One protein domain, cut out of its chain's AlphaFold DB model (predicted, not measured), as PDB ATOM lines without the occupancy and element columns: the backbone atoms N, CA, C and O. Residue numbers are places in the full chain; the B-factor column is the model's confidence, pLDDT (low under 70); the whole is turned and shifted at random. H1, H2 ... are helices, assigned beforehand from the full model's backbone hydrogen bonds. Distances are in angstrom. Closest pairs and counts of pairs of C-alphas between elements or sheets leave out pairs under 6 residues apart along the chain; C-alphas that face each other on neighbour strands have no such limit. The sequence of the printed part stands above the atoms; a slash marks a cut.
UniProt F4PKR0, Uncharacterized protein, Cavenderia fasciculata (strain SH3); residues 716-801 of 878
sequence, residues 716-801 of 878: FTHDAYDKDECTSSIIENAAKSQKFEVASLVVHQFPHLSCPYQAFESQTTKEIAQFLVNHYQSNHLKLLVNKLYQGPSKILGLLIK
ATOM      1  N   PHE A 716     116.318 118.780  72.117       88.31
ATOM      2  CA  PHE A 716     114.928 118.356  71.931       88.31
ATOM      3  C   PHE A 716     113.988 118.855  73.029       88.31
ATOM      4  O   PHE A 716     112.847 119.198  72.742       88.31
ATOM      5  N   THR A 717     114.458 118.923  74.274       85.56
ATOM      6  CA  THR A 717     113.645 119.402  75.406       85.56
ATOM      7  C   THR A 717     113.445 120.916  75.408       85.56
ATOM      8  O   THR A 717     112.430 121.383  75.914       85.56
ATOM      9  N   HIS A 718     114.383 121.678  74.840       83.38
ATOM     10  CA  HIS A 718     114.349 123.145  74.837       83.38
ATOM     11  C   HIS A 718     113.908 123.745  73.492       83.38
ATOM     12  O   HIS A 718     113.999 124.960  73.320       83.38
ATOM     13  N   ASP A 719     113.460 122.919  72.536       78.00
ATOM     14  CA  ASP A 719     113.065 123.334  71.179       78.00
ATOM     15  C   ASP A 719     114.110 124.248  70.498       78.00
ATOM     16  O   ASP A 719     113.797 125.172  69.745       78.00
ATOM     17  N   ALA A 720     115.397 123.979  70.753       76.12
ATOM     18  CA  ALA A 720     116.523 124.780  70.273       76.12
ATOM     19  C   ALA A 720     116.936 124.428  68.826       76.12
ATOM     20  O   ALA A 720     118.119 124.432  68.486       76.12
ATOM     21  N   TYR A 721     115.973 124.085  67.973       81.44
ATOM     22  CA  TYR A 721     116.159 123.669  66.580       81.44
ATOM     23  C   TYR A 721     114.895 123.968  65.764       81.44
ATOM     24  O   TYR A 721     113.847 124.272  66.336       81.44
ATOM     25  N   ASP A 722     114.987 123.912  64.435       78.19
ATOM     26  CA  ASP A 722     113.810 124.046  63.574       78.19
ATOM     27  C   ASP A 722     113.195 122.673  63.271       78.19
ATOM     28  O   ASP A 722     113.855 121.790  62.712       78.19
ATOM     29  N   LYS A 723     111.942 122.468  63.693       71.19
ATOM     30  CA  LYS A 723     111.237 121.188  63.524       71.19
ATOM     31  C   LYS A 723     110.882 120.934  62.061       71.19
ATOM     32  O   LYS A 723     110.913 119.780  61.646       71.19
ATOM     33  N   ASP A 724     110.618 121.993  61.296       69.69
ATOM     34  CA  ASP A 724     110.156 121.896  59.910       69.69
ATOM     35  C   ASP A 724     111.302 121.596  58.926       69.69
ATOM     36  O   ASP A 724     111.062 121.128  57.814       69.69
ATOM     37  N   GLU A 725     112.558 121.809  59.341       76.69
ATOM     38  CA  GLU A 725     113.751 121.484  58.545       76.69
ATOM     39  C   GLU A 725     114.235 120.035  58.730       76.69
ATOM     40  O   GLU A 725     115.063 119.571  57.954       76.69
ATOM     41  N   CYS A 726     113.761 119.296  59.740       79.62
ATOM     42  CA  CYS A 726     114.288 117.963  60.044       79.62
ATOM     43  C   CYS A 726     113.762 116.891  59.072       79.62
ATOM     44  O   CYS A 726     112.567 116.608  59.028       79.62
ATOM     45  N   THR A 727     114.661 116.227  58.345       83.44
ATOM     46  CA  THR A 727     114.336 115.114  57.445       83.44
ATOM     47  C   THR A 727     114.608 113.757  58.092       83.44
ATOM     48  O   THR A 727     115.238 113.639  59.145       83.44
ATOM     49  N   SER A 728     114.187 112.681  57.422       81.75
ATOM     50  CA  SER A 728     114.458 111.301  57.847       81.75
ATOM     51  C   SER A 728     115.955 110.967  57.985       81.75
ATOM     52  O   SER A 728     116.295 109.958  58.605       81.75
ATOM     53  N   SER A 729     116.866 111.826  57.500       84.25
ATOM     54  CA  SER A 729     118.318 111.665  57.654       84.25
ATOM     55  C   SER A 729     118.778 111.609  59.120       84.25
ATOM     56  O   SER A 729     119.767 110.938  59.425       84.25
ATOM     57  N   ILE A 730     118.054 112.223  60.064       85.88
ATOM     58  CA  ILE A 730     118.414 112.146  61.491       85.88
ATOM     59  C   ILE A 730     118.256 110.731  62.055       85.88
ATOM     60  O   ILE A 730     119.085 110.281  62.845       85.88
ATOM     61  N   ILE A 731     117.249 109.987  61.582       85.19
ATOM     62  CA  ILE A 731     117.005 108.589  61.961       85.19
ATOM     63  C   ILE A 731     118.098 107.690  61.374       85.19
ATOM     64  O   ILE A 731     118.617 106.816  62.067       85.19
ATOM     65  N   GLU A 732     118.496 107.933  60.121       86.00
ATOM     66  CA  GLU A 732     119.621 107.236  59.484       86.00
ATOM     67  C   GLU A 732     120.917 107.407  60.289       86.00
ATOM     68  O   GLU A 732     121.604 106.433  60.596       86.00
ATOM     69  N   ASN A 733     121.251 108.647  60.648       87.12
ATOM     70  CA  ASN A 733     122.476 108.952  61.377       87.12
ATOM     71  C   ASN A 733     122.441 108.425  62.818       87.12
ATOM     72  O   ASN A 733     123.446 107.895  63.288       87.12
ATOM     73  N   ALA A 734     121.289 108.487  63.492       86.62
ATOM     74  CA  ALA A 734     121.102 107.882  64.808       86.62
ATOM     75  C   ALA A 734     121.295 106.359  64.764       86.62
ATOM     76  O   ALA A 734     121.946 105.796  65.643       86.62
ATOM     77  N   ALA A 735     120.811 105.691  63.710       83.19
ATOM     78  CA  ALA A 735     121.016 104.258  63.521       83.19
ATOM     79  C   ALA A 735     122.495 103.898  63.287       83.19
ATOM     80  O   ALA A 735     122.998 102.931  63.864       83.19
ATOM     81  N   LYS A 736     123.217 104.727  62.520       83.69
ATOM     82  CA  LYS A 736     124.665 104.586  62.272       83.69
ATOM     83  C   LYS A 736     125.536 104.794  63.519       83.69
ATOM     84  O   LYS A 736     126.688 104.373  63.508       83.69
ATOM     85  N   SER A 737     125.008 105.403  64.584       84.94
ATOM     86  CA  SER A 737     125.738 105.611  65.847       84.94
ATOM     87  C   SER A 737     125.972 104.335  66.656       84.94
ATOM     88  O   SER A 737     126.807 104.333  67.556       84.94
ATOM     89  N   GLN A 738     125.216 103.267  66.366       83.25
ATOM     90  CA  GLN A 738     125.195 102.008  67.122       83.25
ATOM     91  C   GLN A 738     124.744 102.127  68.590       83.25
ATOM     92  O   GLN A 738     124.745 101.122  69.296       83.25
ATOM     93  N   LYS A 739     124.291 103.306  69.043       84.56
ATOM     94  CA  LYS A 739     123.757 103.523  70.396       84.56
ATOM     95  C   LYS A 739     122.230 103.496  70.390       84.56
ATOM     96  O   LYS A 739     121.585 104.336  69.754       84.56
ATOM     97  N   PHE A 740     121.644 102.532  71.097       85.50
ATOM     98  CA  PHE A 740     120.195 102.320  71.120       85.50
ATOM     99  C   PHE A 740     119.438 103.519  71.702       85.50
ATOM    100  O   PHE A 740     118.397 103.915  71.185       85.50
ATOM    101  N   GLU A 741     119.989 104.136  72.741       87.31
ATOM    102  CA  GLU A 741     119.418 105.270  73.464       87.31
ATOM    103  C   GLU A 741     119.225 106.473  72.541       87.31
ATOM    104  O   GLU A 741     118.205 107.157  72.605       87.31
ATOM    105  N   VAL A 742     120.182 106.698  71.638       87.12
ATOM    106  CA  VAL A 742     120.164 107.794  70.664       87.12
ATOM    107  C   VAL A 742     119.126 107.525  69.578       87.12
ATOM    108  O   VAL A 742     118.313 108.401  69.278       87.12
ATOM    109  N   ALA A 743     119.094 106.306  69.030       86.12
ATOM    110  CA  ALA A 743     118.083 105.904  68.053       86.12
ATOM    111  C   ALA A 743     116.664 105.978  68.638       86.12
ATOM    112  O   ALA A 743     115.754 106.504  67.999       86.12
ATOM    113  N   SER A 744     116.488 105.511  69.874       88.44
ATOM    114  CA  SER A 744     115.221 105.585  70.594       88.44
ATOM    115  C   SER A 744     114.796 107.032  70.829       88.44
ATOM    116  O   SER A 744     113.673 107.393  70.483       88.44
ATOM    117  N   LEU A 745     115.687 107.885  71.341       90.38
ATOM    118  CA  LEU A 745     115.399 109.297  71.598       90.38
ATOM    119  C   LEU A 745     114.947 110.031  70.327       90.38
ATOM    120  O   LEU A 745     113.924 110.713  70.341       90.38
ATOM    121  N   VAL A 746     115.681 109.862  69.223       87.06
ATOM    122  CA  VAL A 746     115.373 110.512  67.941       87.06
ATOM    123  C   VAL A 746     114.030 110.033  67.387       87.06
ATOM    124  O   VAL A 746     113.206 110.849  66.983       87.06
ATOM    125  N   VAL A 747     113.763 108.726  67.406       86.75
ATOM    126  CA  VAL A 747     112.510 108.165  66.876       86.75
ATOM    127  C   VAL A 747     111.294 108.597  67.702       86.75
ATOM    128  O   VAL A 747     110.261 108.931  67.127       86.75
ATOM    129  N   HIS A 748     111.413 108.667  69.031       87.00
ATOM    130  CA  HIS A 748     110.332 109.176  69.883       87.00
ATOM    131  C   HIS A 748     110.061 110.670  69.667       87.00
ATOM    132  O   HIS A 748     108.911 111.093  69.776       87.00
ATOM    133  N   GLN A 749     111.093 111.459  69.355       86.62
ATOM    134  CA  GLN A 749     110.946 112.888  69.079       86.62
ATOM    135  C   GLN A 749     110.330 113.158  67.696       86.62
ATOM    136  O   GLN A 749     109.571 114.115  67.539       86.62
ATOM    137  N   PHE A 750     110.615 112.310  66.700       84.69
ATOM    138  CA  PHE A 750     110.153 112.475  65.317       84.69
ATOM    139  C   PHE A 750     109.325 111.281  64.803       84.69
ATOM    140  O   PHE A 750     109.698 110.652  63.811       84.69
ATOM    141  N   PRO A 751     108.155 110.986  65.400       77.75
ATOM    142  CA  PRO A 751     107.339 109.829  65.014       77.75
ATOM    143  C   PRO A 751     106.686 109.964  63.625       77.75
ATOM    144  O   PRO A 751     106.178 108.991  63.078       77.75
ATOM    145  N   HIS A 752     106.659 111.177  63.063       78.12
ATOM    146  CA  HIS A 752     106.054 111.491  61.766       78.12
ATOM    147  C   HIS A 752     107.012 111.284  60.583       78.12
ATOM    148  O   HIS A 752     106.559 111.230  59.439       78.12
ATOM    149  N   LEU A 753     108.322 111.182  60.830       82.75
ATOM    150  CA  LEU A 753     109.310 110.967  59.776       82.75
ATOM    151  C   LEU A 753     109.321 109.499  59.351       82.75
ATOM    152  O   LEU A 753     109.242 108.600  60.179       82.75
ATOM    153  N   SER A 754     109.439 109.230  58.051       79.31
ATOM    154  CA  SER A 754     109.564 107.857  57.559       79.31
ATOM    155  C   SER A 754     110.953 107.287  57.861       79.31
ATOM    156  O   SER A 754     111.959 107.993  57.802       79.31
ATOM    157  N   CYS A 755     111.032 105.988  58.157       76.94
ATOM    158  CA  CYS A 755     112.318 105.321  58.348       76.94
ATOM    159  C   CYS A 755     113.044 105.167  56.999       76.94
ATOM    160  O   CYS A 755     112.533 104.458  56.124       76.94
ATOM    161  N   PRO A 756     114.232 105.768  56.812       76.50
ATOM    162  CA  PRO A 756     114.974 105.633  55.567       76.50
ATOM    163  C   PRO A 756     115.573 104.227  55.452       76.50
ATOM    164  O   PRO A 756     116.010 103.639  56.444       76.50
ATOM    165  N   TYR A 757     115.634 103.685  54.233       69.62
ATOM    166  CA  TYR A 757     116.247 102.377  53.965       69.62
ATOM    167  C   TYR A 757     117.723 102.343  54.394       69.62
ATOM    168  O   TYR A 757     118.209 101.337  54.908       69.62
ATOM    169  N   GLN A 758     118.414 103.476  54.245       71.25
ATOM    170  CA  GLN A 758     119.813 103.674  54.611       71.25
ATOM    171  C   GLN A 758     120.081 103.468  56.113       71.25
ATOM    172  O   GLN A 758     121.220 103.202  56.497       71.25
ATOM    173  N   ALA A 759     119.049 103.526  56.970       68.00
ATOM    174  CA  ALA A 759     119.171 103.192  58.391       68.00
ATOM    175  C   ALA A 759     119.465 101.700  58.642       68.00
ATOM    176  O   ALA A 759     119.834 101.339  59.757       68.00
ATOM    177  N   PHE A 760     119.329 100.836  57.628       70.94
ATOM    178  CA  PHE A 760     119.562  99.388  57.704       70.94
ATOM    179  C   PHE A 760     120.824  98.922  56.947       70.94
ATOM    180  O   PHE A 760     121.005  97.723  56.729       70.94
ATOM    181  N   GLU A 761     121.697  99.844  56.523       63.84
ATOM    182  CA  GLU A 761     122.989  99.527  55.895       63.84
ATOM    183  C   GLU A 761     124.013  98.948  56.902       63.84
ATOM    184  O   GLU A 761     123.766  98.896  58.105       63.84
ATOM    185  N   SER A 762     125.173  98.486  56.411       52.66
ATOM    186  CA  SER A 762     126.137  97.568  57.064       52.66
ATOM    187  C   SER A 762     126.722  97.959  58.439       52.66
ATOM    188  O   SER A 762     127.546  97.216  58.966       52.66
ATOM    189  N   GLN A 763     126.320  99.087  59.029       60.72
ATOM    190  CA  GLN A 763     126.824  99.607  60.308       60.72
ATOM    191  C   GLN A 763     125.776  99.624  61.437       60.72
ATOM    192  O   GLN A 763     126.130  99.981  62.559       60.72
ATOM    193  N   THR A 764     124.518  99.242  61.187       70.94
ATOM    194  CA  THR A 764     123.439  99.280  62.195       70.94
ATOM    195  C   THR A 764     123.346  97.981  63.005       70.94
ATOM    196  O   THR A 764     123.335  96.876  62.452       70.94
ATOM    197  N   THR A 765     123.237  98.094  64.334       74.56
ATOM    198  CA  THR A 765     123.098  96.924  65.215       74.56
ATOM    199  C   THR A 765     121.736  96.250  65.050       74.56
ATOM    200  O   THR A 765     120.730  96.880  64.717       74.56
ATOM    201  N   LYS A 766     121.687  94.939  65.321       73.69
ATOM    202  CA  LYS A 766     120.451  94.143  65.221       73.69
ATOM    203  C   LYS A 766     119.336  94.677  66.122       73.69
ATOM    204  O   LYS A 766     118.171  94.629  65.742       73.69
ATOM    205  N   GLU A 767     119.697  95.204  67.286       77.38
ATOM    206  CA  GLU A 767     118.771  95.787  68.260       77.38
ATOM    207  C   GLU A 767     118.111  97.061  67.725       77.38
ATOM    208  O   GLU A 767     116.884  97.166  67.738       77.38
ATOM    209  N   ILE A 768     118.897  97.980  67.156       77.88
ATOM    210  CA  ILE A 768     118.382  99.211  66.543       77.88
ATOM    211  C   ILE A 768     117.528  98.887  65.317       77.88
ATOM    212  O   ILE A 768     116.431  99.423  65.168       77.88
ATOM    213  N   ALA A 769     117.986  97.971  64.458       72.62
ATOM    214  CA  ALA A 769     117.220  97.539  63.294       72.62
ATOM    215  C   ALA A 769     115.862  96.947  63.713       72.62
ATOM    216  O   ALA A 769     114.827  97.324  63.165       72.62
ATOM    217  N   GLN A 770     115.841  96.072  64.723       75.50
ATOM    218  CA  GLN A 770     114.601  95.483  65.228       75.50
ATOM    219  C   GLN A 770     113.665  96.539  65.830       75.50
ATOM    220  O   GLN A 770     112.458  96.492  65.592       75.50
ATOM    221  N   PHE A 771     114.210  97.510  66.565       82.00
ATOM    222  CA  PHE A 771     113.451  98.628  67.117       82.00
ATOM    223  C   PHE A 771     112.807  99.491  66.030       82.00
ATOM    224  O   PHE A 771     111.599  99.719  66.083       82.00
ATOM    225  N   LEU A 772     113.564  99.891  65.003       76.44
ATOM    226  CA  LEU A 772     113.041 100.670  63.878       76.44
ATOM    227  C   LEU A 772     111.930  99.910  63.137       76.44
ATOM    228  O   LEU A 772     110.872 100.468  62.850       76.44
ATOM    229  N   VAL A 773     112.113  98.612  62.882       74.12
ATOM    230  CA  VAL A 773     111.083  97.779  62.237       74.12
ATOM    231  C   VAL A 773     109.819  97.653  63.087       74.12
ATOM    232  O   VAL A 773     108.709  97.708  62.549       74.12
ATOM    233  N   ASN A 774     109.970  97.487  64.400       74.81
ATOM    234  CA  ASN A 774     108.841  97.386  65.319       74.81
ATOM    235  C   ASN A 774     108.081  98.715  65.423       74.81
ATOM    236  O   ASN A 774     106.850  98.705  65.438       74.81
ATOM    237  N   HIS A 775     108.799  99.841  65.452       79.06
ATOM    238  CA  HIS A 775     108.215 101.171  65.591       79.06
ATOM    239  C   HIS A 775     107.435 101.598  64.337       79.06
ATOM    240  O   HIS A 775     106.289 102.021  64.444       79.06
ATOM    241  N   TYR A 776     108.010 101.424  63.140       75.62
ATOM    242  CA  TYR A 776     107.405 101.892  61.881       75.62
ATOM    243  C   TYR A 776     106.461 100.884  61.204       75.62
ATOM    244  O   TYR A 776     105.874 101.193  60.170       75.62
ATOM    245  N   GLN A 777     106.318  99.670  61.751       63.47
ATOM    246  CA  GLN A 777     105.348  98.639  61.340       63.47
ATOM    247  C   GLN A 777     105.289  98.302  59.831       63.47
ATOM    248  O   GLN A 777     104.307  97.737  59.353       63.47
ATOM    249  N   SER A 778     106.346  98.572  59.060       60.19
ATOM    250  CA  SER A 778     106.374  98.262  57.626       60.19
ATOM    251  C   SER A 778     106.668  96.779  57.379       60.19
ATOM    252  O   SER A 778     107.745  96.270  57.707       60.19
ATOM    253  N   ASN A 779     105.730  96.082  56.730       51.09
ATOM    254  CA  ASN A 779     105.908  94.692  56.288       51.09
ATOM    255  C   ASN A 779     107.110  94.527  55.337       51.09
ATOM    256  O   ASN A 779     107.753  93.478  55.333       51.09
ATOM    257  N   HIS A 780     107.457  95.578  54.586       55.44
ATOM    258  CA  HIS A 780     108.610  95.606  53.686       55.44
ATOM    259  C   HIS A 780     109.947  95.636  54.455       55.44
ATOM    260  O   HIS A 780     110.895  94.947  54.085       55.44
ATOM    261  N   LEU A 781     110.011  96.369  55.576       56.94
ATOM    262  CA  LEU A 781     111.198  96.450  56.441       56.94
ATOM    263  C   LEU A 781     111.417  95.165  57.259       56.94
ATOM    264  O   LEU A 781     112.556  94.723  57.411       56.94
ATOM    265  N   LYS A 782     110.335  94.499  57.701       55.94
ATOM    266  CA  LYS A 782     110.390  93.167  58.347       55.94
ATOM    267  C   LYS A 782     111.048  92.113  57.449       55.94
ATOM    268  O   LYS A 782     111.864  91.315  57.907       55.94
ATOM    269  N   LEU A 783     110.713  92.129  56.157       54.59
ATOM    270  CA  LEU A 783     111.297  91.250  55.138       54.59
ATOM    271  C   LEU A 783     112.776  91.564  54.867       54.59
ATOM    272  O   LEU A 783     113.546  90.652  54.566       54.59
ATOM    273  N   LEU A 784     113.165  92.834  54.991       55.28
ATOM    274  CA  LEU A 784     114.527  93.306  54.772       55.28
ATOM    275  C   LEU A 784     115.480  92.887  55.897       55.28
ATOM    276  O   LEU A 784     116.543  92.338  55.619       55.28
ATOM    277  N   VAL A 785     115.079  93.074  57.158       54.56
ATOM    278  CA  VAL A 785     115.886  92.709  58.336       54.56
ATOM    279  C   VAL A 785     116.110  91.199  58.413       54.56
ATOM    280  O   VAL A 785     117.235  90.759  58.637       54.56
ATOM    281  N   ASN A 786     115.096  90.388  58.100       55.19
ATOM    282  CA  ASN A 786     115.250  88.930  58.033       55.19
ATOM    283  C   ASN A 786     116.215  88.459  56.923       55.19
ATOM    284  O   ASN A 786     116.752  87.356  57.015       55.19
ATOM    285  N   LYS A 787     116.457  89.277  55.886       50.78
ATOM    286  CA  LYS A 787     117.357  88.966  54.759       50.78
ATOM    287  C   LYS A 787     118.753  89.601  54.887       50.78
ATOM    288  O   LYS A 787     119.714  89.007  54.409       50.78
ATOM    289  N   LEU A 788     118.886  90.757  55.547       49.69
ATOM    290  CA  LEU A 788     120.159  91.464  55.783       49.69
ATOM    291  C   LEU A 788     121.135  90.664  56.656       49.69
ATOM    292  O   LEU A 788     122.335  90.653  56.389       49.69
ATOM    293  N   TYR A 789     120.624  89.903  57.625       52.22
ATOM    294  CA  TYR A 789     121.440  89.050  58.495       52.22
ATOM    295  C   TYR A 789     121.729  87.646  57.915       52.22
ATOM    296  O   TYR A 789     122.255  86.794  58.625       52.22
ATOM    297  N   GLN A 790     121.433  87.399  56.625       44.75
ATOM    298  CA  GLN A 790     121.772  86.153  55.903       44.75
ATOM    299  C   GLN A 790     123.006  86.267  54.975       44.75
ATOM    300  O   GLN A 790     123.320  85.321  54.252       44.75
ATOM    301  N   GLY A 791     123.740  87.386  55.006       41.44
ATOM    302  CA  GLY A 791     125.037  87.549  54.333       41.44
ATOM    303  C   GLY A 791     125.031  88.506  53.121       41.44
ATOM    304  O   GLY A 791     124.042  88.596  52.390       41.44
ATOM    305  N   PRO A 792     126.148  89.224  52.867       35.66
ATOM    306  CA  PRO A 792     126.178  90.431  52.025       35.66
ATOM    307  C   PRO A 792     126.051  90.201  50.504       35.66
ATOM    308  O   PRO A 792     125.757  91.132  49.757       35.66
ATOM    309  N   SER A 793     126.232  88.976  50.004       40.22
ATOM    310  CA  SER A 793     126.376  88.701  48.564       40.22
ATOM    311  C   SER A 793     125.062  88.634  47.767       40.22
ATOM    312  O   SER A 793     125.088  88.745  46.542       40.22
ATOM    313  N   LYS A 794     123.898  88.500  48.421       42.25
ATOM    314  CA  LYS A 794     122.590  88.392  47.733       42.25
ATOM    315  C   LYS A 794     121.835  89.717  47.577       42.25
ATOM    316  O   LYS A 794     120.929  89.796  46.751       42.25
ATOM    317  N   ILE A 795     122.207  90.757  48.322       37.66
ATOM    318  CA  ILE A 795     121.409  91.991  48.452       37.66
ATOM    319  C   ILE A 795     121.679  92.964  47.297       37.66
ATOM    320  O   ILE A 795     120.740  93.499  46.705       37.66
ATOM    321  N   LEU A 796     122.941  93.097  46.871       37.91
ATOM    322  CA  LEU A 796     123.310  93.961  45.742       37.91
ATOM    323  C   LEU A 796     122.695  93.488  44.407       37.91
ATOM    324  O   LEU A 796     122.414  94.294  43.524       37.91
ATOM    325  N   GLY A 797     122.462  92.177  44.259       38.81
ATOM    326  CA  GLY A 797     121.864  91.581  43.059       38.81
ATOM    327  C   GLY A 797     120.343  91.741  42.953       38.81
ATOM    328  O   GLY A 797     119.802  91.592  41.856       38.81
ATOM    329  N   LEU A 798     119.660  92.047  44.061       35.50
ATOM    330  CA  LEU A 798     118.203  92.216  44.110       35.50
ATOM    331  C   LEU A 798     117.789  93.692  44.033       35.50
ATOM    332  O   LEU A 798     116.859  94.005  43.298       35.50
ATOM    333  N   LEU A 799     118.554  94.606  44.640       36.69
ATOM    334  CA  LEU A 799     118.319  96.057  44.525       36.69
ATOM    335  C   LEU A 799     118.489  96.585  43.088       36.69
ATOM    336  O   LEU A 799     117.832  97.542  42.690       36.69
ATOM    337  N   ILE A 800     119.331  95.935  42.274       40.78
ATOM    338  CA  ILE A 800     119.465  96.260  40.844       40.78
ATOM    339  C   ILE A 800     118.228  95.807  40.045       40.78
ATOM    340  O   ILE A 800     117.933  96.412  39.025       40.78
ATOM    341  N   LYS A 801     117.486  94.788  40.504       37.41
ATOM    342  CA  LYS A 801     116.277  94.295  39.821       37.41
ATOM    343  C   LYS A 801     115.012  95.081  40.167       37.41
ATOM    344  O   LYS A 801     114.122  95.152  39.331       37.41
TER     345      LYS A 801
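This is residues 716 to 801 of the 878 residues of an uncharacterized protein of Cavenderia fasciculata (strain SH3) (UniProt F4PKR0). Two helical hairpins, H1 with H2 and H4 with H5, stand side by side through H2 and H4, their four helices nearly aligned, and short H3 packs on H1. H6 sticks out at one end, and an unnamed lead-in, residues 716 to 728, lies at the other. The printed part has 86 residues, with six named helices, H1 to H6 in order, and no named strand: all helix. It is compact by its radius of gyration of the C-alphas, 13.8 A, yet elongated, spanning 45 by 24 by 20 A.

Go first to H1, residues 729 to 736, and H2, residues 740 to 749: this hairpin touches closest at the C-alphas of Ala 734 and Ala 743, 4.9 A, at a shallow tilt of 17 degrees, opposite ways. H3, residues 757 to 760, touches H1, the closest C-alphas being Glu 732 and Ala 759, 4.2 A. H4, residues 766 to 776, touches H2 at C-alphas 768 and 740, 5.8 A, a shallow tilt of 14 degrees, the same way. H5, residues 779 to 788, forms a hairpin with H4; their closest C-alphas, 781 and 773, are 5.9 A apart. H6, residues 796 to 801, is apart from H5 and stands free. Every O i to N i+4 pair is within hydrogen-bond range in H1, H2, H4 and H5; H6 has 0 of 2, with 1 of 3 O i to N i+3 pairs, and H3 is too short for an i+4 pair.

Find C-alpha 729 at (118.318, 111.665, 57.654), where H1 begins. H2 covers 14.2 A, H4 15.5 A and H5 14.6 A; H6 ends at C-alpha 801, (116.277, 94.295, 39.821).

The C-alphas of His 718 and Gly 797 are farthest apart, 45.4 A. The printed part has no cut and no long link. Mean pLDDT of the printed part is 70.0; residues 777 to 801 are among those under 70.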